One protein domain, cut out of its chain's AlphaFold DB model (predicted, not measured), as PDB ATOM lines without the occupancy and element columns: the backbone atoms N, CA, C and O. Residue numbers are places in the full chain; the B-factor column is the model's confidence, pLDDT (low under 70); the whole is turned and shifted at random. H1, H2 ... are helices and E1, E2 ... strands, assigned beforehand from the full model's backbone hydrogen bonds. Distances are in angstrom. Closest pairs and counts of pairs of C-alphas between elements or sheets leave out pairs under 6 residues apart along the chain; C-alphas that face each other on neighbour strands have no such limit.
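What this domain is: This is residues 594 to 630 and 1009 to 1142 of the 1155 residues of the protein "Pilus assembly protein PilY" of Pseudomonas sp. 57B-090624 (UniProt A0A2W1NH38). Little regular structure: a strongly twisted sheet, E3-E4-E5-E8, adjoins small sheet E7-E6-E11 through the chain from E7 into E8, with hairpin E9-E10 near E3 and E5; loop 597 to 630 reaches far out. The 171 printed residues, 62 in named elements, hold E1, H1, then E2 to E11; mostly strand, sheets antiparallel. It is only just loose, close to compact: radius of gyration of the C-alphas 18.8 A, spans 62 by 42 by 36 A.

How they stand to each other: E1, residues 594 to 596, and E2, 1025 to 1029, pair with no named strand; their closest C-alphas, 594 and 1025, are 4.5 A apart. In H1, 1017 to 1022, every O i to N i+4 pair is within hydrogen-bond range. E3, 1041 to 1043, E4, 1046 to 1053, and E5, 1068 to 1075, form a meander, each strand the antiparallel neighbour of the one before; N 1041 and O 1048 are 2.8 A apart, N 1047 and O 1074 2.8 A. E6, 1083 to 1087, and E7, 1090 to 1094, form a hairpin; N 1085 and O 1092 are 2.8 A apart. E7 runs on into E8, 1096 to 1102, at 72 degrees; N 1071 of E5 and O 1097 are 2.8 A apart. E9, 1109 to 1112, and E10, 1118 to 1122, form a hairpin; N 1111 and O 1119 are 2.8 A apart. E11, 1132 to 1134, is E6's antiparallel neighbour; N 1084 and O 1133 are 2.8 A apart.

Where its parts are: C-alpha 594 is at (-41.543, 17.833, -24.468). E4 measures 22.6 A, E5 23.6 A. E11 ends at (-37.747, 17.356, 0.707).

The domain as a whole: C-alphas 609 and 1088, the farthest apart, are 62.9 A apart. Residues 631 to 1008 are not printed; C-alphas 630 and 1009 are 9.9 A apart. Links E2 to E3 and E4 to E5 are long. Low-confidence residues include 1055 to 1066.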
ATOM      1  N   ILE A 594     -41.517  17.005 -23.258       96.75
ATOM      2  CA  ILE A 594     -41.543  17.833 -24.468       96.75
ATOM      3  C   ILE A 594     -42.367  19.094 -24.212       96.75
ATOM      4  O   ILE A 594     -43.414  19.026 -23.583       96.75
ATOM      5  N   ARG A 595     -41.918  20.245 -24.712       94.25
ATOM      6  CA  ARG A 595     -42.595  21.538 -24.584       94.25
ATOM      7  C   ARG A 595     -43.244  21.946 -25.903       94.25
ATOM      8  O   ARG A 595     -42.540  22.254 -26.862       94.25
ATOM      9  N   ASP A 596     -44.572  22.015 -25.932       92.94
ATOM     10  CA  ASP A 596     -45.336  22.583 -27.049       92.94
ATOM     11  C   ASP A 596     -45.798  24.006 -26.708       92.94
ATOM     12  O   ASP A 596     -46.632  24.223 -25.830       92.94
ATOM     13  N   LYS A 597     -45.239  24.994 -27.411       90.62
ATOM     14  CA  LYS A 597     -45.477  26.429 -27.179       90.62
ATOM     15  C   LYS A 597     -46.791  26.944 -27.791       90.62
ATOM     16  O   LYS A 597     -47.167  28.090 -27.543       90.62
ATOM     17  N   ASN A 598     -47.496  26.132 -28.581       89.94
ATOM     18  CA  ASN A 598     -48.728  26.526 -29.271       89.94
ATOM     19  C   ASN A 598     -49.967  26.254 -28.400       89.94
ATOM     20  O   ASN A 598     -50.779  25.391 -28.712       89.94
ATOM     21  N   VAL A 599     -50.111  26.950 -27.273       90.81
ATOM     22  CA  VAL A 599     -51.202  26.663 -26.317       90.81
ATOM     23  C   VAL A 599     -52.568  27.123 -26.830       90.81
ATOM     24  O   VAL A 599     -53.531  26.371 -26.767       90.81
ATOM     25  N   TYR A 600     -52.648  28.348 -27.355       88.88
ATOM     26  CA  TYR A 600     -53.919  29.031 -27.646       88.88
ATOM     27  C   TYR A 600     -54.373  28.948 -29.109       88.88
ATOM     28  O   TYR A 600     -55.400  29.516 -29.473       88.88
ATOM     29  N   SER A 601     -53.595  28.299 -29.972       86.19
ATOM     30  CA  SER A 601     -53.894  28.174 -31.398       86.19
ATOM     31  C   SER A 601     -53.298  26.893 -31.961       86.19
ATOM     32  O   SER A 601     -52.207  26.493 -31.548       86.19
ATOM     33  N   ALA A 602     -53.975  26.298 -32.946       87.44
ATOM     34  CA  ALA A 602     -53.436  25.167 -33.691       87.44
ATOM     35  C   ALA A 602     -52.102  25.556 -34.372       87.44
ATOM     36  O   ALA A 602     -52.014  26.646 -34.951       87.44
ATOM     37  N   PRO A 603     -51.060  24.705 -34.325       87.75
ATOM     38  CA  PRO A 603     -49.802  24.982 -35.003       87.75
ATOM     39  C   PRO A 603     -49.966  24.932 -36.525       87.75
ATOM     40  O   PRO A 603     -50.618  24.040 -37.069       87.75
ATOM     41  N   THR A 604     -49.266  25.809 -37.243       87.69
ATOM     42  CA  THR A 604     -49.031  25.605 -38.679       87.69
ATOM     43  C   THR A 604     -47.985  24.511 -38.838       87.69
ATOM     44  O   THR A 604     -46.815  24.749 -38.561       87.69
ATOM     45  N   TYR A 605     -48.365  23.307 -39.257       86.25
ATOM     46  CA  TYR A 605     -47.421  22.193 -39.392       86.25
ATOM     47  C   TYR A 605     -46.587  22.276 -40.670       86.25
ATOM     48  O   TYR A 605     -47.087  22.668 -41.726       86.25
ATOM     49  N   CYS A 606     -45.320  21.863 -40.587       83.81
ATOM     50  CA  CYS A 606     -44.477  21.785 -41.776       83.81
ATOM     51  C   CYS A 606     -44.964  20.689 -42.736       83.81
ATOM     52  O   CYS A 606     -45.382  19.607 -42.319       83.81
ATOM     53  N   SER A 607     -44.886  20.963 -44.036       79.94
ATOM     54  CA  SER A 607     -45.255  20.044 -45.115       79.94
ATOM     55  C   SER A 607     -44.306  20.201 -46.306       79.94
ATOM     56  O   SER A 607     -43.440  21.073 -46.312       79.94
ATOM     57  N   ALA A 608     -44.485  19.390 -47.354       76.81
ATOM     58  CA  ALA A 608     -43.703  19.519 -48.586       76.81
ATOM     59  C   ALA A 608     -43.845  20.901 -49.263       76.81
ATOM     60  O   ALA A 608     -42.973  21.294 -50.032       76.81
ATOM     61  N   THR A 609     -44.929  21.634 -48.986       80.06
ATOM     62  CA  THR A 609     -45.221  22.955 -49.571       80.06
ATOM     63  C   THR A 609     -45.116  24.105 -48.568       80.06
ATOM     64  O   THR A 609     -45.041  25.259 -48.980       80.06
ATOM     65  N   VAL A 610     -45.066  23.811 -47.263       79.81
ATOM     66  CA  VAL A 610     -44.938  24.797 -46.178       79.81
ATOM     67  C   VAL A 610     -43.706  24.447 -45.348       79.81
ATOM     68  O   VAL A 610     -43.763  23.574 -44.485       79.81
ATOM     69  N   THR A 611     -42.581  25.106 -45.629       81.56
ATOM     70  CA  THR A 611     -41.270  24.812 -45.013       81.56
ATOM     71  C   THR A 611     -40.726  25.943 -44.137       81.56
ATOM     72  O   THR A 611     -39.735  25.753 -43.435       81.56
ATOM     73  N   THR A 612     -41.365  27.115 -44.146       77.69
ATOM     74  CA  THR A 612     -41.001  28.286 -43.336       77.69
ATOM     75  C   THR A 612     -42.172  28.700 -42.445       77.69
ATOM     76  O   THR A 612     -43.329  28.488 -42.800       77.69
ATOM     77  N   ASN A 613     -41.878  29.272 -41.268       79.94
ATOM     78  CA  ASN A 613     -42.879  29.665 -40.260       79.94
ATOM     79  C   ASN A 613     -43.866  28.538 -39.893       79.94
ATOM     80  O   ASN A 613     -45.060  28.770 -39.706       79.94
ATOM     81  N   CYS A 614     -43.352  27.311 -39.806       81.44
ATOM     82  CA  CYS A 614     -44.112  26.111 -39.491       81.44
ATOM     83  C   CYS A 614     -43.473  25.338 -38.327       81.44
ATOM     84  O   CYS A 614     -42.293  25.500 -38.017       81.44
ATOM     85  N   THR A 615     -44.261  24.486 -37.679       82.56
ATOM     86  CA  THR A 615     -43.850  23.607 -36.585       82.56
ATOM     87  C   THR A 615     -43.398  22.275 -37.175       82.56
ATOM     88  O   THR A 615     -44.209  21.520 -37.722       82.56
ATOM     89  N   ALA A 616     -42.094  22.006 -37.100       85.44
ATOM     90  CA  ALA A 616     -41.513  20.718 -37.465       85.44
ATOM     91  C   ALA A 616     -41.689  19.700 -36.328       85.44
ATOM     92  O   ALA A 616     -41.830  20.082 -35.166       85.44
ATOM     93  N   SER A 617     -41.655  18.402 -36.649       91.06
ATOM     94  CA  SER A 617     -41.659  17.364 -35.613       91.06
ATOM     95  C   SER A 617     -40.378  17.442 -34.775       91.06
ATOM     96  O   SER A 617     -39.276  17.438 -35.321       91.06
ATOM     97  N   ILE A 618     -40.539  17.457 -33.456       94.56
ATOM     98  CA  ILE A 618     -39.464  17.445 -32.463       94.56
ATOM     99  C   ILE A 618     -38.725  16.106 -32.523       94.56
ATOM    100  O   ILE A 618     -39.346  15.039 -32.520       94.56
ATOM    101  N   THR A 619     -37.398  16.163 -32.548       94.12
ATOM    102  CA  THR A 619     -36.502  15.009 -32.401       94.12
ATOM    103  C   THR A 619     -35.644  15.173 -31.143       94.12
ATOM    104  O   THR A 619     -35.631  16.240 -30.526       94.12
ATOM    105  N   GLU A 620     -34.882  14.145 -30.758       89.88
ATOM    106  CA  GLU A 620     -33.996  14.228 -29.581       89.88
ATOM    107  C   GLU A 620     -32.992  15.390 -29.661       89.88
ATOM    108  O   GLU A 620     -32.657  15.965 -28.631       89.88
ATOM    109  N   SER A 621     -32.563  15.810 -30.860       90.12
ATOM    110  CA  SER A 621     -31.646  16.952 -31.022       90.12
ATOM    111  C   SER A 621     -32.250  18.300 -30.615       90.12
ATOM    112  O   SER A 621     -31.519  19.274 -30.452       90.12
ATOM    113  N   ASN A 622     -33.575  18.383 -30.472       93.94
ATOM    114  CA  ASN A 622     -34.255  19.579 -29.979       93.94
ATOM    115  C   ASN A 622     -34.404  19.592 -28.446       93.94
ATOM    116  O   ASN A 622     -34.934  20.565 -27.906       93.94
ATOM    117  N   LEU A 623     -33.980  18.531 -27.748       94.12
ATOM    118  CA  LEU A 623     -34.156  18.336 -26.308       94.12
ATOM    119  C   LEU A 623     -32.811  18.364 -25.571       94.12
ATOM    120  O   LEU A 623     -31.761  18.073 -26.138       94.12
ATOM    121  N   VAL A 624     -32.852  18.698 -24.282       92.31
ATOM    122  CA  VAL A 624     -31.673  18.673 -23.404       92.31
ATOM    123  C   VAL A 624     -31.539  17.304 -22.748       92.31
ATOM    124  O   VAL A 624     -32.486  16.826 -22.130       92.31
ATOM    125  N   ASP A 625     -30.358  16.696 -22.836       88.88
ATOM    126  CA  ASP A 625     -30.026  15.513 -22.040       88.88
ATOM    127  C   ASP A 625     -29.778  15.928 -20.583       88.88
ATOM    128  O   ASP A 625     -28.870  16.710 -20.294       88.88
ATOM    129  N   VAL A 626     -30.601  15.419 -19.669       89.56
ATOM    130  CA  VAL A 626     -30.546  15.743 -18.235       89.56
ATOM    131  C   VAL A 626     -30.220  14.523 -17.380       89.56
ATOM    132  O   VAL A 626     -30.616  14.447 -16.219       89.56
ATOM    133  N   SER A 627     -29.493  13.555 -17.934       83.88
ATOM    134  CA  SER A 627     -29.161  12.296 -17.252       83.88
ATOM    135  C   SER A 627     -28.091  12.430 -16.163       83.88
ATOM    136  O   SER A 627     -27.825  11.449 -15.485       83.88
ATOM    137  N   SER A 628     -27.449  13.594 -15.975       68.75
ATOM    138  CA  SER A 628     -26.369  13.856 -14.976       68.75
ATOM    139  C   SER A 628     -25.083  13.043 -15.107       68.75
ATOM    140  O   SER A 628     -24.070  13.399 -14.507       68.75
ATOM    141  N   VAL A 629     -25.116  11.956 -15.865       62.34
ATOM    142  CA  VAL A 629     -23.969  11.130 -16.197       62.34
ATOM    143  C   VAL A 629     -23.068  11.955 -17.122       62.34
ATOM    144  O   VAL A 629     -23.293  12.025 -18.328       62.34
ATOM    145  N   ASN A 630     -22.051  12.612 -16.551       57.06
ATOM    146  CA  ASN A 630     -20.990  13.326 -17.279       57.06
ATOM    147  C   ASN A 630     -19.992  12.341 -17.914       57.06
ATOM    148  O   ASN A 630     -18.776  12.467 -17.773       57.06
ATOM    149  N   PRO A1009     -29.187   7.527 -14.399       69.69
ATOM    150  CA  PRO A1009     -29.337   8.967 -14.254       69.69
ATOM    151  C   PRO A1009     -28.888   9.436 -12.867       69.69
ATOM    152  O   PRO A1009     -29.480   9.045 -11.866       69.69
ATOM    153  N   GLY A1010     -27.816  10.224 -12.804       67.56
ATOM    154  CA  GLY A1010     -27.176  10.556 -11.531       67.56
ATOM    155  C   GLY A1010     -27.978  11.578 -10.721       67.56
ATOM    156  O   GLY A1010     -28.791  12.330 -11.258       67.56
ATOM    157  N   ASP A1011     -27.693  11.708  -9.435       75.94
ATOM    158  CA  ASP A1011     -28.342  12.725  -8.594       75.94
ATOM    159  C   ASP A1011     -27.660  14.107  -8.663       75.94
ATOM    160  O   ASP A1011     -28.164  15.103  -8.150       75.94
ATOM    161  N   SER A1012     -26.527  14.192  -9.363       69.81
ATOM    162  CA  SER A1012     -25.668  15.377  -9.472       69.81
ATOM    163  C   SER A1012     -26.057  16.368 -10.578       69.81
ATOM    164  O   SER A1012     -25.265  17.251 -10.917       69.81
ATOM    165  N   TYR A1013     -27.232  16.223 -11.203       81.75
ATOM    166  CA  TYR A1013     -27.646  17.117 -12.289       81.75
ATOM    167  C   TYR A1013     -27.871  18.529 -11.755       81.75
ATOM    168  O   TYR A1013     -28.669  18.742 -10.845       81.75
ATOM    169  N   THR A1014     -27.197  19.500 -12.366       80.69
ATOM    170  CA  THR A1014     -27.435  20.920 -12.111       80.69
ATOM    171  C   THR A1014     -28.136  21.522 -13.328       80.69
ATOM    172  O   THR A1014     -27.566  21.474 -14.424       80.69
ATOM    173  N   PRO A1015     -29.351  22.084 -13.175       84.50
ATOM    174  CA  PRO A1015     -30.071  22.706 -14.278       84.50
ATOM    175  C   PRO A1015     -29.266  23.792 -14.992       84.50
ATOM    176  O   PRO A1015     -28.612  24.619 -14.357       84.50
ATOM    177  N   ASN A1016     -29.373  23.833 -16.324       83.25
ATOM    178  CA  ASN A1016     -28.928  24.962 -17.144       83.25
ATOM    179  C   ASN A1016     -30.164  25.700 -17.691       83.25
ATOM    180  O   ASN A1016     -30.701  25.298 -18.730       83.25
ATOM    181  N   PRO A1017     -30.630  26.772 -17.016       83.75
ATOM    182  CA  PRO A1017     -31.879  27.441 -17.372       83.75
ATOM    183  C   PRO A1017     -31.874  28.007 -18.792       83.75
ATOM    184  O   PRO A1017     -32.874  27.905 -19.497       83.75
ATOM    185  N   THR A1018     -30.742  28.552 -19.248       84.81
ATOM    186  CA  THR A1018     -30.609  29.135 -20.591       84.81
ATOM    187  C   THR A1018     -30.731  28.073 -21.680       84.81
ATOM    188  O   THR A1018     -31.413  28.285 -22.682       84.81
ATOM    189  N   LEU A1019     -30.086  26.919 -21.492       85.69
ATOM    190  CA  LEU A1019     -30.167  25.814 -22.445       85.69
ATOM    191  C   LEU A1019     -31.590  25.242 -22.507       85.69
ATOM    192  O   LEU A1019     -32.122  25.042 -23.597       85.69
ATOM    193  N   LEU A1020     -32.225  25.045 -21.349       87.69
ATOM    194  CA  LEU A1020     -33.600  24.555 -21.252       87.69
ATOM    195  C   LEU A1020     -34.621  25.543 -21.834       87.69
ATOM    196  O   LEU A1020     -35.583  25.124 -22.469       87.69
ATOM    197  N   ALA A1021     -34.444  26.853 -21.649       84.56
ATOM    198  CA  ALA A1021     -35.343  27.865 -22.214       84.56
ATOM    199  C   ALA A1021     -35.333  27.874 -23.757       84.56
ATOM    200  O   ALA A1021     -36.363  28.121 -24.393       84.56
ATOM    201  N   ASN A1022     -34.177  27.567 -24.355       86.50
ATOM    202  CA  ASN A1022     -33.984  27.522 -25.805       86.50
ATOM    203  C   ASN A1022     -34.307  26.156 -26.435       86.50
ATOM    204  O   ASN A1022     -34.366  26.056 -27.661       86.50
ATOM    205  N   SER A1023     -34.522  25.112 -25.632       91.38
ATOM    206  CA  SER A1023     -34.876  23.780 -26.121       91.38
ATOM    207  C   SER A1023     -36.390  23.597 -26.267       91.38
ATOM    208  O   SER A1023     -37.206  24.427 -25.856       91.38
ATOM    209  N   SER A1024     -36.778  22.463 -26.847       93.69
ATOM    210  CA  SER A1024     -38.165  21.987 -26.872       93.69
ATOM    211  C   SER A1024     -38.474  21.047 -25.702       93.69
ATOM    212  O   SER A1024     -39.393  20.244 -25.801       93.69
ATOM    213  N   GLY A1025     -37.704  21.113 -24.608       95.25
ATOM    214  CA  GLY A1025     -37.837  20.230 -23.445       95.25
ATOM    215  C   GLY A1025     -36.550  19.491 -23.071       95.25
ATOM    216  O   GLY A1025     -35.444  19.920 -23.418       95.25
ATOM    217  N   TRP A1026     -36.690  18.384 -22.345       95.44
ATOM    218  CA  TRP A1026     -35.581  17.583 -21.826       95.44
ATOM    219  C   TRP A1026     -35.877  16.082 -21.869       95.44
ATOM    220  O   TRP A1026     -37.025  15.665 -22.024       95.44
ATOM    221  N   PHE A1027     -34.834  15.260 -21.758       94.69
ATOM    222  CA  PHE A1027     -34.962  13.809 -21.690       94.69
ATOM    223  C   PHE A1027     -33.893  13.165 -20.805       94.69
ATOM    224  O   PHE A1027     -32.818  13.724 -20.587       94.69
ATOM    225  N   ILE A1028     -34.192  11.963 -20.323       91.56
ATOM    226  CA  ILE A1028     -33.300  11.136 -19.513       91.56
ATOM    227  C   ILE A1028     -32.955   9.859 -20.270       91.56
ATOM    228  O   ILE A1028     -33.829   9.202 -20.843       91.56
ATOM    229  N   ARG A1029     -31.669   9.510 -20.252       87.06
ATOM    230  CA  ARG A1029     -31.125   8.254 -20.754       87.06
ATOM    231  C   ARG A1029     -31.224   7.172 -19.702       87.06
ATOM    232  O   ARG A1029     -30.668   7.326 -18.622       87.06
ATOM    233  N   PHE A1030     -31.875   6.069 -20.050       86.06
ATOM    234  CA  PHE A1030     -31.778   4.858 -19.256       86.06
ATOM    235  C   PHE A1030     -30.632   3.969 -19.739       86.06
ATOM    236  O   PHE A1030     -30.270   4.011 -20.930       86.06
ATOM    237  N   PRO A1031     -30.063   3.163 -18.829       74.38
ATOM    238  CA  PRO A1031     -29.211   2.056 -19.211       74.38
ATOM    239  C   PRO A1031     -29.948   1.033 -20.093       74.38
ATOM    240  O   PRO A1031     -31.176   0.964 -20.093       74.38
ATOM    241  N   SER A1032     -29.202   0.229 -20.856       73.69
ATOM    242  CA  SER A1032     -29.789  -0.820 -21.704       73.69
ATOM    243  C   SER A1032     -30.675  -1.774 -20.883       73.69
ATOM    244  O   SER A1032     -30.282  -2.262 -19.828       73.69
ATOM    245  N   GLY A1033     -31.892  -2.030 -21.368       77.44
ATOM    246  CA  GLY A1033     -32.886  -2.874 -20.695       77.44
ATOM    247  C   GLY A1033     -33.784  -2.152 -19.687       77.44
ATOM    248  O   GLY A1033     -34.908  -2.607 -19.477       77.44
ATOM    249  N   GLU A1034     -33.365  -1.022 -19.110       86.25
ATOM    250  CA  GLU A1034     -34.243  -0.217 -18.254       86.25
ATOM    251  C   GLU A1034     -35.236   0.593 -19.098       86.25
ATOM    252  O   GLU A1034     -34.855   1.262 -20.055       86.25
ATOM    253  N   LYS A1035     -36.525   0.526 -18.751       91.56
ATOM    254  CA  LYS A1035     -37.624   1.004 -19.598       91.56
ATOM    255  C   LYS A1035     -38.838   1.469 -18.808       91.56
ATOM    256  O   LYS A1035     -39.089   1.007 -17.699       91.56
ATOM    257  N   VAL A1036     -39.649   2.336 -19.405       95.00
ATOM    258  CA  VAL A1036     -40.874   2.860 -18.785       95.00
ATOM    259  C   VAL A1036     -42.075   2.060 -19.274       95.00
ATOM    260  O   VAL A1036     -42.468   2.133 -20.438       95.00
ATOM    261  N   LEU A1037     -42.682   1.287 -18.373       91.75
ATOM    262  CA  LEU A1037     -43.806   0.389 -18.682       91.75
ATOM    263  C   LEU A1037     -45.126   0.817 -18.030       91.75
ATOM    264  O   LEU A1037     -46.123   0.109 -18.157       91.75
ATOM    265  N   SER A1038     -45.132   1.978 -17.379       88.31
ATOM    266  CA  SER A1038     -46.298   2.589 -16.746       88.31
ATOM    267  C   SER A1038     -46.372   4.075 -17.096       88.31
ATOM    268  O   SER A1038     -45.361   4.704 -17.403       88.31
ATOM    269  N   SER A1039     -47.578   4.647 -17.079       90.00
ATOM    270  CA  SER A1039     -47.765   6.081 -17.359       90.00
ATOM    271  C   SER A1039     -47.199   6.946 -16.234       90.00
ATOM    272  O   SER A1039     -47.243   6.543 -15.071       90.00
ATOM    273  N   SER A1040     -46.695   8.135 -16.571       93.12
ATOM    274  CA  SER A1040     -46.252   9.123 -15.584       93.12
ATOM    275  C   SER A1040     -47.426   9.900 -14.979       93.12
ATOM    276  O   SER A1040     -48.563   9.830 -15.458       93.12
ATOM    277  N   THR A1041     -47.138  10.634 -13.907       89.31
ATOM    278  CA  THR A1041     -48.065  11.541 -13.229       89.31
ATOM    279  C   THR A1041     -47.373  12.877 -12.988       89.31
ATOM    280  O   THR A1041     -46.381  12.931 -12.262       89.31
ATOM    281  N   SER A1042     -47.922  13.957 -13.535       90.06
ATOM    282  CA  SER A1042     -47.507  15.316 -13.204       90.06
ATOM    283  C   SER A1042     -48.311  15.810 -12.006       90.06
ATOM    284  O   SER A1042     -49.541  15.824 -12.027       90.06
ATOM    285  N   PHE A1043     -47.625  16.199 -10.936       86.12
ATOM    286  CA  PHE A1043     -48.253  16.657  -9.703       86.12
ATOM    287  C   PHE A1043     -47.384  17.700  -9.001       86.12
ATOM    288  O   PHE A1043     -46.192  17.481  -8.800       86.12
ATOM    289  N   ALA A1044     -47.989  18.829  -8.616       83.88
ATOM    290  CA  ALA A1044     -47.340  19.903  -7.855       83.88
ATOM    291  C   ALA A1044     -45.954  20.315  -8.407       83.88
ATOM    292  O   ALA A1044     -44.968  20.370  -7.676       83.88
ATOM    293  N   GLY A1045     -45.872  20.564  -9.720       86.69
ATOM    294  CA  GLY A1045     -44.634  20.980 -10.393       86.69
ATOM    295  C   GLY A1045     -43.600  19.868 -10.609       86.69
ATOM    296  O   GLY A1045     -42.529  20.142 -11.150       86.69
ATOM    297  N   SER A1046     -43.918  18.628 -10.239       90.50
ATOM    298  CA  SER A1046     -43.055  17.456 -10.397       90.50
ATOM    299  C   SER A1046     -43.633  16.471 -11.410       90.50
ATOM    300  O   SER A1046     -44.849  16.354 -11.536       90.50
ATOM    301  N   VAL A1047     -42.767  15.719 -12.086       94.19
ATOM    302  CA  VAL A1047     -43.121  14.535 -12.872       94.19
ATOM    303  C   VAL A1047     -42.670  13.279 -12.136       94.19
ATOM    304  O   VAL A1047     -41.522  13.173 -11.700       94.19
ATOM    305  N   LEU A1048     -43.604  12.345 -11.974       93.25
ATOM    306  CA  LEU A1048     -43.438  11.101 -11.234       93.25
ATOM    307  C   LEU A1048     -43.613   9.926 -12.193       93.25
ATOM    308  O   LEU A1048     -44.624   9.854 -12.892       93.25
ATOM    309  N   PHE A1049     -42.671   8.991 -12.235       94.75
ATOM    310  CA  PHE A1049     -42.798   7.797 -13.076       94.75
ATOM    311  C   PHE A1049     -42.004   6.621 -12.518       94.75
ATOM    312  O   PHE A1049     -41.163   6.785 -11.639       94.75
ATOM    313  N   THR A1050     -42.281   5.428 -13.033       92.88
ATOM    314  CA  THR A1050     -41.565   4.206 -12.671       92.88
ATOM    315  C   THR A1050     -40.938   3.551 -13.895       92.88
ATOM    316  O   THR A1050     -41.470   3.623 -15.007       92.88
ATOM    317  N   THR A1051     -39.795   2.907 -13.689       92.38
ATOM    318  CA  THR A1051     -39.092   2.108 -14.689       92.38
ATOM    319  C   THR A1051     -38.986   0.663 -14.228       92.38
ATOM    320  O   THR A1051     -38.930   0.360 -13.039       92.38
ATOM    321  N   PHE A1052     -38.969  -0.242 -15.196       88.38
ATOM    322  CA  PHE A1052     -38.627  -1.642 -15.025       88.38
ATOM    323  C   PHE A1052     -37.235  -1.868 -15.596       88.38
ATOM    324  O   PHE A1052     -36.953  -1.412 -16.703       88.38
ATOM    325  N   ARG A1053     -36.401  -2.630 -14.894       80.62
ATOM    326  CA  ARG A1053     -35.144  -3.151 -15.435       80.62
ATOM    327  C   ARG A1053     -35.054  -4.661 -15.208       80.62
ATOM    328  O   ARG A1053     -35.396  -5.114 -14.111       80.62
ATOM    329  N   PRO A1054     -34.568  -5.440 -16.186       71.94
ATOM    330  CA  PRO A1054     -34.140  -6.812 -15.943       71.94
ATOM    331  C   PRO A1054     -33.123  -6.823 -14.797       71.94
ATOM    332  O   PRO A1054     -32.177  -6.037 -14.790       71.94
ATOM    333  N   SER A1055     -33.338  -7.655 -13.781       59.56
ATOM    334  CA  SER A1055     -32.433  -7.745 -12.625       59.56
ATOM    335  C   SER A1055     -31.298  -8.739 -12.873       59.56
ATOM    336  O   SER A1055     -30.326  -8.817 -12.118       59.56
ATOM    337  N   GLY A1056     -31.465  -9.552 -13.916       49.25
ATOM    338  CA  GLY A1056     -30.684 -10.722 -14.241       49.25
ATOM    339  C   GLY A1056     -30.756 -11.842 -13.205       49.25
ATOM    340  O   GLY A1056     -30.245 -12.932 -13.454       49.25
ATOM    341  N   GLN A1057     -31.369 -11.624 -12.047       40.62
ATOM    342  CA  GLN A1057     -31.415 -12.638 -11.015       40.62
ATOM    343  C   GLN A1057     -32.407 -13.719 -11.432       40.62
ATOM    344  O   GLN A1057     -33.612 -13.501 -11.456       40.62
ATOM    345  N   GLN A1058     -31.887 -14.910 -11.729       34.81
ATOM    346  CA  GLN A1058     -32.630 -16.107 -11.366       34.81
ATOM    347  C   GLN A1058     -32.745 -16.033  -9.844       34.81
ATOM    348  O   GLN A1058     -31.715 -16.024  -9.162       34.81
ATOM    349  N   THR A1059     -33.956 -15.897  -9.302       36.94
ATOM    350  CA  THR A1059     -34.154 -16.107  -7.865       36.94
ATOM    351  C   THR A1059     -33.527 -17.458  -7.530       36.94
ATOM    352  O   THR A1059     -33.610 -18.395  -8.324       36.94
ATOM    353  N   THR A1060     -32.805 -17.525  -6.415       33.22
ATOM    354  CA  THR A1060     -31.781 -18.526  -6.052       33.22
ATOM    355  C   THR A1060     -32.235 -19.993  -5.956       33.22
ATOM    356  O   THR A1060     -31.513 -20.829  -5.427       33.22
ATOM    357  N   THR A1061     -33.375 -20.340  -6.540       35.06
ATOM    358  CA  THR A1061     -33.844 -21.696  -6.797       35.06
ATOM    359  C   THR A1061     -34.898 -21.604  -7.907       35.06
ATOM    360  O   THR A1061     -36.024 -21.205  -7.643       35.06
ATOM    361  N   CYS A1062     -34.505 -21.916  -9.152       32.44
ATOM    362  CA  CYS A1062     -35.350 -21.999 -10.358       32.44
ATOM    363  C   CYS A1062     -36.453 -20.921 -10.472       32.44
ATOM    364  O   CYS A1062     -37.598 -21.205 -10.140       32.44
ATOM    365  N   GLY A1063     -36.136 -19.729 -11.006       38.59
ATOM    366  CA  GLY A1063     -37.107 -18.650 -11.266       38.59
ATOM    367  C   GLY A1063     -36.712 -17.717 -12.417       38.59
ATOM    368  O   GLY A1063     -35.534 -17.379 -12.506       38.59
ATOM    369  N   PRO A1064     -37.631 -17.286 -13.316       41.78
ATOM    370  CA  PRO A1064     -37.322 -16.273 -14.321       41.78
ATOM    371  C   PRO A1064     -36.970 -14.945 -13.644       41.78
ATOM    372  O   PRO A1064     -37.403 -14.665 -12.529       41.78
ATOM    373  N   ASP A1065     -36.207 -14.115 -14.347       51.75
ATOM    374  CA  ASP A1065     -35.904 -12.761 -13.899       51.75
ATOM    375  C   ASP A1065     -37.202 -11.949 -13.771       51.75
ATOM    376  O   ASP A1065     -37.825 -11.589 -14.770       51.75
ATOM    377  N   VAL A1066     -37.613 -11.677 -12.531       62.06
ATOM    378  CA  VAL A1066     -38.790 -10.847 -12.228       62.06
ATOM    379  C   VAL A1066     -38.507  -9.357 -12.412       62.06
ATOM    380  O   VAL A1066     -39.427  -8.552 -12.340       62.06
ATOM    381  N   GLY A1067     -37.259  -8.974 -12.686       71.56
ATOM    382  CA  GLY A1067     -36.817  -7.590 -12.789       71.56
ATOM    383  C   GLY A1067     -36.961  -6.801 -11.490       71.56
ATOM    384  O   GLY A1067     -37.397  -7.308 -10.456       71.56
ATOM    385  N   ARG A1068     -36.553  -5.534 -11.537       76.06
ATOM    386  CA  ARG A1068     -36.701  -4.587 -10.429       76.06
ATOM    387  C   ARG A1068     -37.356  -3.301 -10.902       76.06
ATOM    388  O   ARG A1068     -37.041  -2.808 -11.988       76.06
ATOM    389  N   GLY A1069     -38.228  -2.761 -10.060       85.25
ATOM    390  CA  GLY A1069     -38.798  -1.436 -10.236       85.25
ATOM    391  C   GLY A1069     -37.869  -0.336  -9.722       85.25
ATOM    392  O   GLY A1069     -37.123  -0.524  -8.758       85.25
ATOM    393  N   ARG A1070     -37.936   0.836 -10.347       88.12
ATOM    394  CA  ARG A1070     -37.340   2.074  -9.841       88.12
ATOM    395  C   ARG A1070     -38.327   3.217 -10.019       88.12
ATOM    396  O   ARG A1070     -39.036   3.288 -11.017       88.12
ATOM    397  N   PHE A1071     -38.395   4.096  -9.036       92.25
ATOM    398  CA  PHE A1071     -39.238   5.281  -9.026       92.25
ATOM    399  C   PHE A1071     -38.399   6.526  -9.296       92.25
ATOM    400  O   PHE A1071     -37.314   6.669  -8.747       92.25
ATOM    401  N   TYR A1072     -38.911   7.436 -10.119       94.06
ATOM    402  CA  TYR A1072     -38.308   8.724 -10.436       94.06
ATOM    403  C   TYR A1072     -39.243   9.855 -10.022       94.06
ATOM    404  O   TYR A1072     -40.444   9.817 -10.305       94.06
ATOM    405  N   ALA A1073     -38.666  10.887  -9.411       92.75
ATOM    406  CA  ALA A1073     -39.361  12.112  -9.048       92.75
ATOM    407  C   ALA A1073     -38.482  13.317  -9.381       92.75
ATOM    408  O   ALA A1073     -37.395  13.497  -8.830       92.75
ATOM    409  N   LEU A1074     -38.955  14.138 -10.314       93.19
ATOM    410  CA  LEU A1074     -38.168  15.202 -10.927       93.19
ATOM    411  C   LEU A1074     -38.995  16.470 -11.046       93.19
ATOM    412  O   LEU A1074     -40.201  16.398 -11.264       93.19
ATOM    413  N   ASN A1075     -38.352  17.630 -10.998       92.25
ATOM    414  CA  ASN A1075     -39.004  18.877 -11.362       92.25
ATOM    415  C   ASN A1075     -39.428  18.822 -12.840       92.25
ATOM    416  O   ASN A1075     -38.626  18.515 -13.721       92.25
ATOM    417  N   LEU A1076     -40.692  19.121 -13.118       91.94
ATOM    418  CA  LEU A1076     -41.268  19.020 -14.458       91.94
ATOM    419  C   LEU A1076     -40.620  20.007 -15.449       91.94
ATOM    420  O   LEU A1076     -40.493  19.715 -16.638       91.94
ATOM    421  N   ILE A1077     -40.181  21.173 -14.971       90.31
ATOM    422  CA  ILE A1077     -39.619  22.232 -15.812       90.31
ATOM    423  C   ILE A1077     -38.151  21.945 -16.117       90.31
ATOM    424  O   ILE A1077     -37.765  21.983 -17.285       90.31
ATOM    425  N   ASP A1078     -37.341  21.668 -15.098       90.25
ATOM    426  CA  ASP A1078     -35.880  21.657 -15.229       90.25
ATOM    427  C   ASP A1078     -35.202  20.340 -14.851       90.25
ATOM    428  O   ASP A1078     -33.982  20.248 -14.912       90.25
ATOM    429  N   ALA A1079     -35.978  19.316 -14.498       92.06
ATOM    430  CA  ALA A1079     -35.508  17.995 -14.108       92.06
ATOM    431  C   ALA A1079     -34.626  17.948 -12.847       92.06
ATOM    432  O   ALA A1079     -34.027  16.903 -12.581       92.06
ATOM    433  N   SER A1080     -34.543  19.020 -12.050       90.12
ATOM    434  CA  SER A1080     -33.879  18.994 -10.741       90.12
ATOM    435  C   SER A1080     -34.518  17.978  -9.782       90.12
ATOM    436  O   SER A1080     -35.668  17.560  -9.952       90.12
ATOM    437  N   ALA A1081     -33.752  17.545  -8.778       90.00
ATOM    438  CA  ALA A1081     -34.256  16.679  -7.716       90.00
ATOM    439  C   ALA A1081     -35.306  17.412  -6.869       90.00
ATOM    440  O   ALA A1081     -35.107  18.561  -6.480       90.00
ATOM    441  N   VAL A1082     -36.399  16.722  -6.546       90.44
ATOM    442  CA  VAL A1082     -37.446  17.237  -5.640       90.44
ATOM    443  C   VAL A1082     -37.335  16.649  -4.232       90.44
ATOM    444  O   VAL A1082     -37.882  17.202  -3.277       90.44
ATOM    445  N   PHE A1083     -36.561  15.572  -4.092       90.50
ATOM    446  CA  PHE A1083     -36.254  14.904  -2.834       90.50
ATOM    447  C   PHE A1083     -34.749  14.906  -2.554       90.50
ATOM    448  O   PHE A1083     -33.929  15.185  -3.429       90.50
ATOM    449  N   ALA A1084     -34.399  14.605  -1.309       88.38
ATOM    450  CA  ALA A1084     -33.043  14.425  -0.829       88.38
ATOM    451  C   ALA A1084     -32.980  13.262   0.163       88.38
ATOM    452  O   ALA A1084     -33.886  13.089   0.976       88.38
ATOM    453  N   GLN A1085     -31.887  12.506   0.156       84.81
ATOM    454  CA  GLN A1085     -31.598  11.546   1.215       84.81
ATOM    455  C   GLN A1085     -30.857  12.244   2.354       84.81
ATOM    456  O   GLN A1085     -29.929  13.022   2.113       84.81
ATOM    457  N   THR A1086     -31.269  11.977   3.596       78.88
ATOM    458  CA  THR A1086     -30.619  12.552   4.779       78.88
ATOM    459  C   THR A1086     -29.693  11.529   5.426       78.88
ATOM    460  O   THR A1086     -30.149  10.647   6.146       78.88
ATOM    461  N   VAL A1087     -28.381  11.675   5.229       73.62
ATOM    462  CA  VAL A1087     -27.368  10.816   5.869       73.62
ATOM    463  C   VAL A1087     -26.598  11.637   6.900       73.62
ATOM    464  O   VAL A1087     -25.964  12.639   6.567       73.62
ATOM    465  N   SER A1088     -26.678  11.239   8.173       75.81
ATOM    466  CA  SER A1088     -26.017  11.932   9.297       75.81
ATOM    467  C   SER A1088     -26.317  13.442   9.356       75.81
ATOM    468  O   SER A1088     -25.448  14.245   9.687       75.81
ATOM    469  N   GLY A1089     -27.542  13.839   8.992       75.56
ATOM    470  CA  GLY A1089     -27.989  15.238   8.967       75.56
ATOM    471  C   GLY A1089     -27.642  16.020   7.692       75.56
ATOM    472  O   GLY A1089     -28.127  17.137   7.529       75.56
ATOM    473  N   THR A1090     -26.865  15.449   6.766       79.19
ATOM    474  CA  THR A1090     -26.593  16.054   5.452       79.19
ATOM    475  C   THR A1090     -27.674  15.643   4.459       79.19
ATOM    476  O   THR A1090     -27.887  14.450   4.251       79.19
ATOM    477  N   LYS A1091     -28.339  16.622   3.835       81.75
ATOM    478  CA  LYS A1091     -29.291  16.395   2.740       81.75
ATOM    479  C   LYS A1091     -28.553  16.357   1.402       81.75
ATOM    480  O   LYS A1091     -28.002  17.374   0.984       81.75
ATOM    481  N   THR A1092     -28.597  15.223   0.716       84.56
ATOM    482  CA  THR A1092     -28.067  15.071  -0.647       84.56
ATOM    483  C   THR A1092     -29.238  14.938  -1.617       84.56
ATOM    484  O   THR A1092     -30.086  14.087  -1.359       84.56
ATOM    485  N   PRO A1093     -29.329  15.742  -2.694       87.12
ATOM    486  CA  PRO A1093     -30.390  15.616  -3.696       87.12
ATOM    487  C   PRO A1093     -30.505  14.181  -4.219       87.12
ATOM    488  O   PRO A1093     -29.478  13.537  -4.403       87.12
ATOM    489  N   VAL A1094     -31.726  13.694  -4.455       88.12
ATOM    490  CA  VAL A1094     -32.000  12.373  -5.043       88.12
ATOM    491  C   VAL A1094     -33.158  12.468  -6.038       88.12
ATOM    492  O   VAL A1094     -34.198  13.066  -5.757       88.12
ATOM    493  N   ARG A1095     -32.969  11.885  -7.223       90.06
ATOM    494  CA  ARG A1095     -33.897  11.920  -8.367       90.06
ATOM    495  C   ARG A1095     -34.626  10.598  -8.588       90.06
ATOM    496  O   ARG A1095     -35.645  10.582  -9.283       90.06
ATOM    497  N   SER A1096     -34.117   9.500  -8.025       90.12
ATOM    498  CA  SER A1096     -34.722   8.175  -8.166       90.12
ATOM    499  C   SER A1096     -34.453   7.250  -6.983       90.12
ATOM    500  O   SER A1096     -33.452   7.401  -6.291       90.12
ATOM    501  N   PHE A1097     -35.337   6.274  -6.780       87.06
ATOM    502  CA  PHE A1097     -35.279   5.298  -5.695       87.06
ATOM    503  C   PHE A1097     -35.561   3.899  -6.238       87.06
ATOM    504  O   PHE A1097     -36.487   3.713  -7.028       87.06
ATOM    505  N   ASP A1098     -34.776   2.910  -5.821       85.44
ATOM    506  CA  ASP A1098     -35.098   1.513  -6.112       85.44
ATOM    507  C   ASP A1098     -36.320   1.097  -5.289       85.44
ATOM    508  O   ASP A1098     -36.381   1.368  -4.091       85.44
ATOM    509  N   LEU A1099     -37.282   0.450  -5.944       82.12
ATOM    510  CA  LEU A1099     -38.452  -0.099  -5.269       82.12
ATOM    511  C   LEU A1099     -38.123  -1.489  -4.706       82.12
ATOM    512  O   LEU A1099     -37.282  -2.204  -5.265       82.12
ATOM    513  N   ALA A1100     -38.772  -1.867  -3.603       75.94
ATOM    514  CA  ALA A1100     -38.551  -3.170  -2.980       75.94
ATOM    515  C   ALA A1100     -39.170  -4.300  -3.813       75.94
ATOM    516  O   ALA A1100     -38.589  -5.385  -3.912       75.94
ATOM    517  N   HIS A1101     -40.322  -4.048  -4.439       69.38
ATOM    518  CA  HIS A1101     -41.033  -5.070  -5.187       69.38
ATOM    519  C   HIS A1101     -40.388  -5.409  -6.536       69.38
ATOM    520  O   HIS A1101     -39.957  -4.550  -7.314       69.38
ATOM    521  N   GLY A1102     -40.343  -6.714  -6.820       67.75
ATOM    522  CA  GLY A1102     -40.037  -7.243  -8.145       67.75
ATOM    523  C   GLY A1102     -41.224  -7.093  -9.100       67.75
ATOM    524  O   GLY A1102     -42.365  -6.871  -8.689       67.75
ATOM    525  N   GLY A1103     -40.972  -7.259 -10.395       74.06
ATOM    526  CA  GLY A1103     -41.984  -7.121 -11.440       74.06
ATOM    527  C   GLY A1103     -42.040  -5.723 -12.053       74.06
ATOM    528  O   GLY A1103     -41.218  -4.851 -11.781       74.06
ATOM    529  N   ILE A1104     -43.021  -5.525 -12.933       78.69
ATOM    530  CA  ILE A1104     -43.263  -4.245 -13.605       78.69
ATOM    531  C   ILE A1104     -43.966  -3.310 -12.614       78.69
ATOM    532  O   ILE A1104     -45.114  -3.590 -12.252       78.69
ATOM    533  N   PRO A1105     -43.336  -2.198 -12.197       79.38
ATOM    534  CA  PRO A1105     -43.962  -1.279 -11.263       79.38
ATOM    535  C   PRO A1105     -45.164  -0.570 -11.895       79.38
ATOM    536  O   PRO A1105     -45.101  -0.160 -13.062       79.38
ATOM    537  N   PRO A1106     -46.267  -0.390 -11.149       80.31
ATOM    538  CA  PRO A1106     -47.436   0.323 -11.642       80.31
ATOM    539  C   PRO A1106     -47.174   1.836 -11.732       80.31
ATOM    540  O   PRO A1106     -46.141   2.348 -11.290       80.31
ATOM    541  N   LYS A1107     -48.139   2.570 -12.302       84.44
ATOM    542  CA  LYS A1107     -48.150   4.041 -12.305       84.44
ATOM    543  C   LYS A1107     -48.118   4.574 -10.858       84.44
ATOM    544  O   LYS A1107     -48.939   4.116 -10.059       84.44
ATOM    545  N   PRO A1108     -47.265   5.568 -10.534       85.25
ATOM    546  CA  PRO A1108     -47.306   6.257  -9.246       85.25
ATOM    547  C   PRO A1108     -48.676   6.876  -8.960       85.25
ATOM    548  O   PRO A1108     -49.204   7.644  -9.774       85.25
ATOM    549  N   ALA A1109     -49.224   6.573  -7.785       81.56
ATOM    550  CA  ALA A1109     -50.485   7.110  -7.296       81.56
ATOM    551  C   ALA A1109     -50.238   8.196  -6.241       81.56
ATOM    552  O   ALA A1109     -49.539   7.970  -5.253       81.56
ATOM    553  N   THR A1110     -50.840   9.368  -6.443       78.38
ATOM    554  CA  THR A1110     -50.915  10.434  -5.440       78.38
ATOM    555  C   THR A1110     -52.164  10.221  -4.588       78.38
ATOM    556  O   THR A1110     -53.276  10.130  -5.107       78.38
ATOM    557  N   ILE A1111     -51.987  10.107  -3.275       74.06
ATOM    558  CA  ILE A1111     -53.066   9.802  -2.329       74.06
ATOM    559  C   ILE A1111     -53.213  10.951  -1.347       74.06
ATOM    560  O   ILE A1111     -52.237  11.370  -0.733       74.06
ATOM    561  N   LEU A1112     -54.436  11.450  -1.190       70.88
ATOM    562  CA  LEU A1112     -54.783  12.372  -0.113       70.88
ATOM    563  C   LEU A1112     -55.055  11.551   1.146       70.88
ATOM    564  O   LEU A1112     -55.806  10.584   1.087       70.88
ATOM    565  N   ARG A1113     -54.386  11.897   2.244       68.75
ATOM    566  CA  ARG A1113     -54.456  11.193   3.530       68.75
ATOM    567  C   ARG A1113     -55.421  11.903   4.480       68.75
ATOM    568  O   ARG A1113     -55.677  13.093   4.318       68.75
ATOM    569  N   ASP A1114     -55.845  11.208   5.540       64.69
ATOM    570  CA  ASP A1114     -56.719  11.763   6.600       64.69
ATOM    571  C   ASP A1114     -56.128  13.000   7.300       64.69
ATOM    572  O   ASP A1114     -56.855  13.812   7.866       64.69
ATOM    573  N   ASP A1115     -54.805  13.157   7.268       63.59
ATOM    574  CA  ASP A1115     -54.092  14.311   7.820       63.59
ATOM    575  C   ASP A1115     -53.882  15.450   6.802       63.59
ATOM    576  O   ASP A1115     -53.073  16.349   7.038       63.59
ATOM    577  N   ASN A1116     -54.593  15.412   5.668       62.94
ATOM    578  CA  ASN A1116     -54.497  16.344   4.541       62.94
ATOM    579  C   ASN A1116     -53.111  16.420   3.874       62.94
ATOM    580  O   ASN A1116     -52.862  17.332   3.081       62.94
ATOM    581  N   ARG A1117     -52.205  15.468   4.143       69.50
ATOM    582  CA  ARG A1117     -50.942  15.346   3.403       69.50
ATOM    583  C   ARG A1117     -51.118  14.482   2.162       69.50
ATOM    584  O   ARG A1117     -51.932  13.562   2.119       69.50
ATOM    585  N   VAL A1118     -50.291  14.755   1.157       73.31
ATOM    586  CA  VAL A1118     -50.184  13.909  -0.033       73.31
ATOM    587  C   VAL A1118     -49.169  12.803   0.245       73.31
ATOM    588  O   VAL A1118     -48.060  13.065   0.704       73.31
ATOM    589  N   GLY A1119     -49.554  11.563  -0.022       76.75
ATOM    590  CA  GLY A1119     -48.685  10.396  -0.026       76.75
ATOM    591  C   GLY A1119     -48.469   9.860  -1.445       76.75
ATOM    592  O   GLY A1119     -49.318  10.051  -2.315       76.75
ATOM    593  N   LEU A1120     -47.338   9.189  -1.679       81.12
ATOM    594  CA  LEU A1120     -47.002   8.563  -2.962       81.12
ATOM    595  C   LEU A1120     -46.952   7.039  -2.807       81.12
ATOM    596  O   LEU A1120     -46.128   6.535  -2.043       81.12
ATOM    597  N   LEU A1121     -47.803   6.316  -3.544       82.38
ATOM    598  CA  LEU A1121     -47.761   4.851  -3.630       82.38
ATOM    599  C   LEU A1121     -47.291   4.372  -4.997       82.38
ATOM    600  O   LEU A1121     -47.740   4.857  -6.038       82.38
ATOM    601  N   CYS A1122     -46.438   3.354  -4.967       80.50
ATOM    602  CA  CYS A1122     -45.946   2.625  -6.122       80.50
ATOM    603  C   CYS A1122     -46.402   1.173  -5.958       80.50
ATOM    604  O   CYS A1122     -45.672   0.314  -5.485       80.50
ATOM    605  N   GLY A1123     -47.670   0.913  -6.287       76.50
ATOM    606  CA  GLY A1123     -48.313  -0.367  -5.988       76.50
ATOM    607  C   GLY A1123     -48.801  -0.411  -4.545       76.50
ATOM    608  O   GLY A1123     -49.607   0.431  -4.145       76.50
ATOM    609  N   ALA A1124     -48.373  -1.417  -3.783       76.50
ATOM    610  CA  ALA A1124     -48.689  -1.504  -2.359       76.50
ATOM    611  C   ALA A1124     -47.684  -0.723  -1.496       76.50
ATOM    612  O   ALA A1124     -48.075  -0.168  -0.473       76.50
ATOM    613  N   GLU A1125     -46.421  -0.624  -1.916       81.19
ATOM    614  CA  GLU A1125     -45.382   0.092  -1.176       81.19
ATOM    615  C   GLU A1125     -45.412   1.615  -1.389       81.19
ATOM    616  O   GLU A1125     -45.924   2.135  -2.389       81.19
ATOM    617  N   GLY A1126     -44.836   2.346  -0.432       82.88
ATOM    618  CA  GLY A1126     -44.539   3.767  -0.596       82.88
ATOM    619  C   GLY A1126     -43.437   3.966  -1.636       82.88
ATOM    620  O   GLY A1126     -42.433   3.264  -1.612       82.88
ATOM    621  N   CYS A1127     -43.596   4.938  -2.538       83.62
ATOM    622  CA  CYS A1127     -42.605   5.180  -3.598       83.62
ATOM    623  C   CYS A1127     -41.236   5.658  -3.077       83.62
ATOM    624  O   CYS A1127     -40.246   5.594  -3.800       83.62
ATOM    625  N   THR A1128     -41.192   6.218  -1.866       83.75
ATOM    626  CA  THR A1128     -39.999   6.837  -1.278       83.75
ATOM    627  C   THR A1128     -39.623   6.151   0.037       83.75
ATOM    628  O   THR A1128     -40.521   5.896   0.846       83.75
ATOM    629  N   PRO A1129     -38.326   5.932   0.311       79.31
ATOM    630  CA  PRO A1129     -37.851   5.445   1.604       79.31
ATOM    631  C   PRO A1129     -38.235   6.355   2.791       79.31
ATOM    632  O   PRO A1129     -38.389   7.567   2.600       79.31
ATOM    633  N   PRO A1130     -38.330   5.827   4.030       71.12
ATOM    634  CA  PRO A1130     -38.703   6.610   5.218       71.12
ATOM    635  C   PRO A1130     -37.747   7.762   5.585       71.12
ATOM    636  O   PRO A1130     -38.161   8.703   6.256       71.12
ATOM    637  N   ASP A1131     -36.477   7.713   5.172       74.38
ATOM    638  CA  ASP A1131     -35.438   8.729   5.422       74.38
ATOM    639  C   ASP A1131     -35.380   9.835   4.345       74.38
ATOM    640  O   ASP A1131     -34.450  10.652   4.308       74.38
ATOM    641  N   THR A1132     -36.389   9.885   3.470       81.62
ATOM    642  CA  THR A1132     -36.481  10.869   2.390       81.62
ATOM    643  C   THR A1132     -36.903  12.235   2.930       81.62
ATOM    644  O   THR A1132     -37.987  12.407   3.487       81.62
ATOM    645  N   ALA A1133     -36.057  13.240   2.719       82.38
ATOM    646  CA  ALA A1133     -36.365  14.637   2.975       82.38
ATOM    647  C   ALA A1133     -36.742  15.363   1.680       82.38
ATOM    648  O   ALA A1133     -36.391  14.965   0.572       82.38
ATOM    649  N   CYS A1134     -37.427  16.487   1.826       82.31
ATOM    650  CA  CYS A1134     -37.747  17.356   0.707       82.31
ATOM    651  C   CYS A1134     -36.624  18.349   0.416       82.31
ATOM    652  O   CYS A1134     -35.970  18.854   1.342       82.31
ATOM    653  N   MET A1135     -36.448  18.640  -0.875       85.50
ATOM    654  CA  MET A1135     -35.654  19.774  -1.337       85.50
ATOM    655  C   MET A1135     -36.408  21.081  -1.074       85.50
ATOM    656  O   MET A1135     -37.637  21.139  -1.175       85.50
ATOM    657  N   ASP A1136     -35.676  22.141  -0.737       80.19
ATOM    658  CA  ASP A1136     -36.274  23.450  -0.475       80.19
ATOM    659  C   ASP A1136     -36.956  23.994  -1.745       80.19
ATOM    660  O   ASP A1136     -36.390  23.967  -2.836       80.19
ATOM    661  N   GLY A1137     -38.194  24.484  -1.608       74.94
ATOM    662  CA  GLY A1137     -38.989  25.008  -2.729       74.94
ATOM    663  C   GLY A1137     -39.692  23.950  -3.593       74.94
ATOM    664  O   GLY A1137     -40.391  24.314  -4.540       74.94
ATOM    665  N   ALA A1138     -39.560  22.657  -3.275       80.75
ATOM    666  CA  ALA A1138     -40.313  21.600  -3.945       80.75
ATOM    667  C   ALA A1138     -41.798  21.645  -3.532       80.75
ATOM    668  O   ALA A1138     -42.158  21.286  -2.412       80.75
ATOM    669  N   GLN A1139     -42.681  22.050  -4.449       77.00
ATOM    670  CA  GLN A1139     -44.116  22.209  -4.163       77.00
ATOM    671  C   GLN A1139     -44.812  20.898  -3.774       77.00
ATOM    672  O   GLN A1139     -45.726  20.921  -2.954       77.00
ATOM    673  N   ILE A1140     -44.347  19.754  -4.290       76.62
ATOM    674  CA  ILE A1140     -44.825  18.415  -3.895       76.62
ATOM    675  C   ILE A1140     -44.687  18.142  -2.386       76.62
ATOM    676  O   ILE A1140     -45.375  17.282  -1.844       76.62
ATOM    677  N   CYS A1141     -43.827  18.904  -1.711       69.69
ATOM    678  CA  CYS A1141     -43.493  18.779  -0.302       69.69
ATOM    679  C   CYS A1141     -44.057  19.890   0.594       69.69
ATOM    680  O   CYS A1141     -43.846  19.858   1.809       69.69
ATOM    681  N   GLU A1142     -44.748  20.890   0.037       66.25
ATOM    682  CA  GLU A1142     -45.335  21.986   0.815       66.25
ATOM    683  C   GLU A1142     -46.579  21.499   1.587       66.25
ATOM    684  O   GLU A1142     -47.720  21.745   1.213       66.25
TER     685      GLU A1142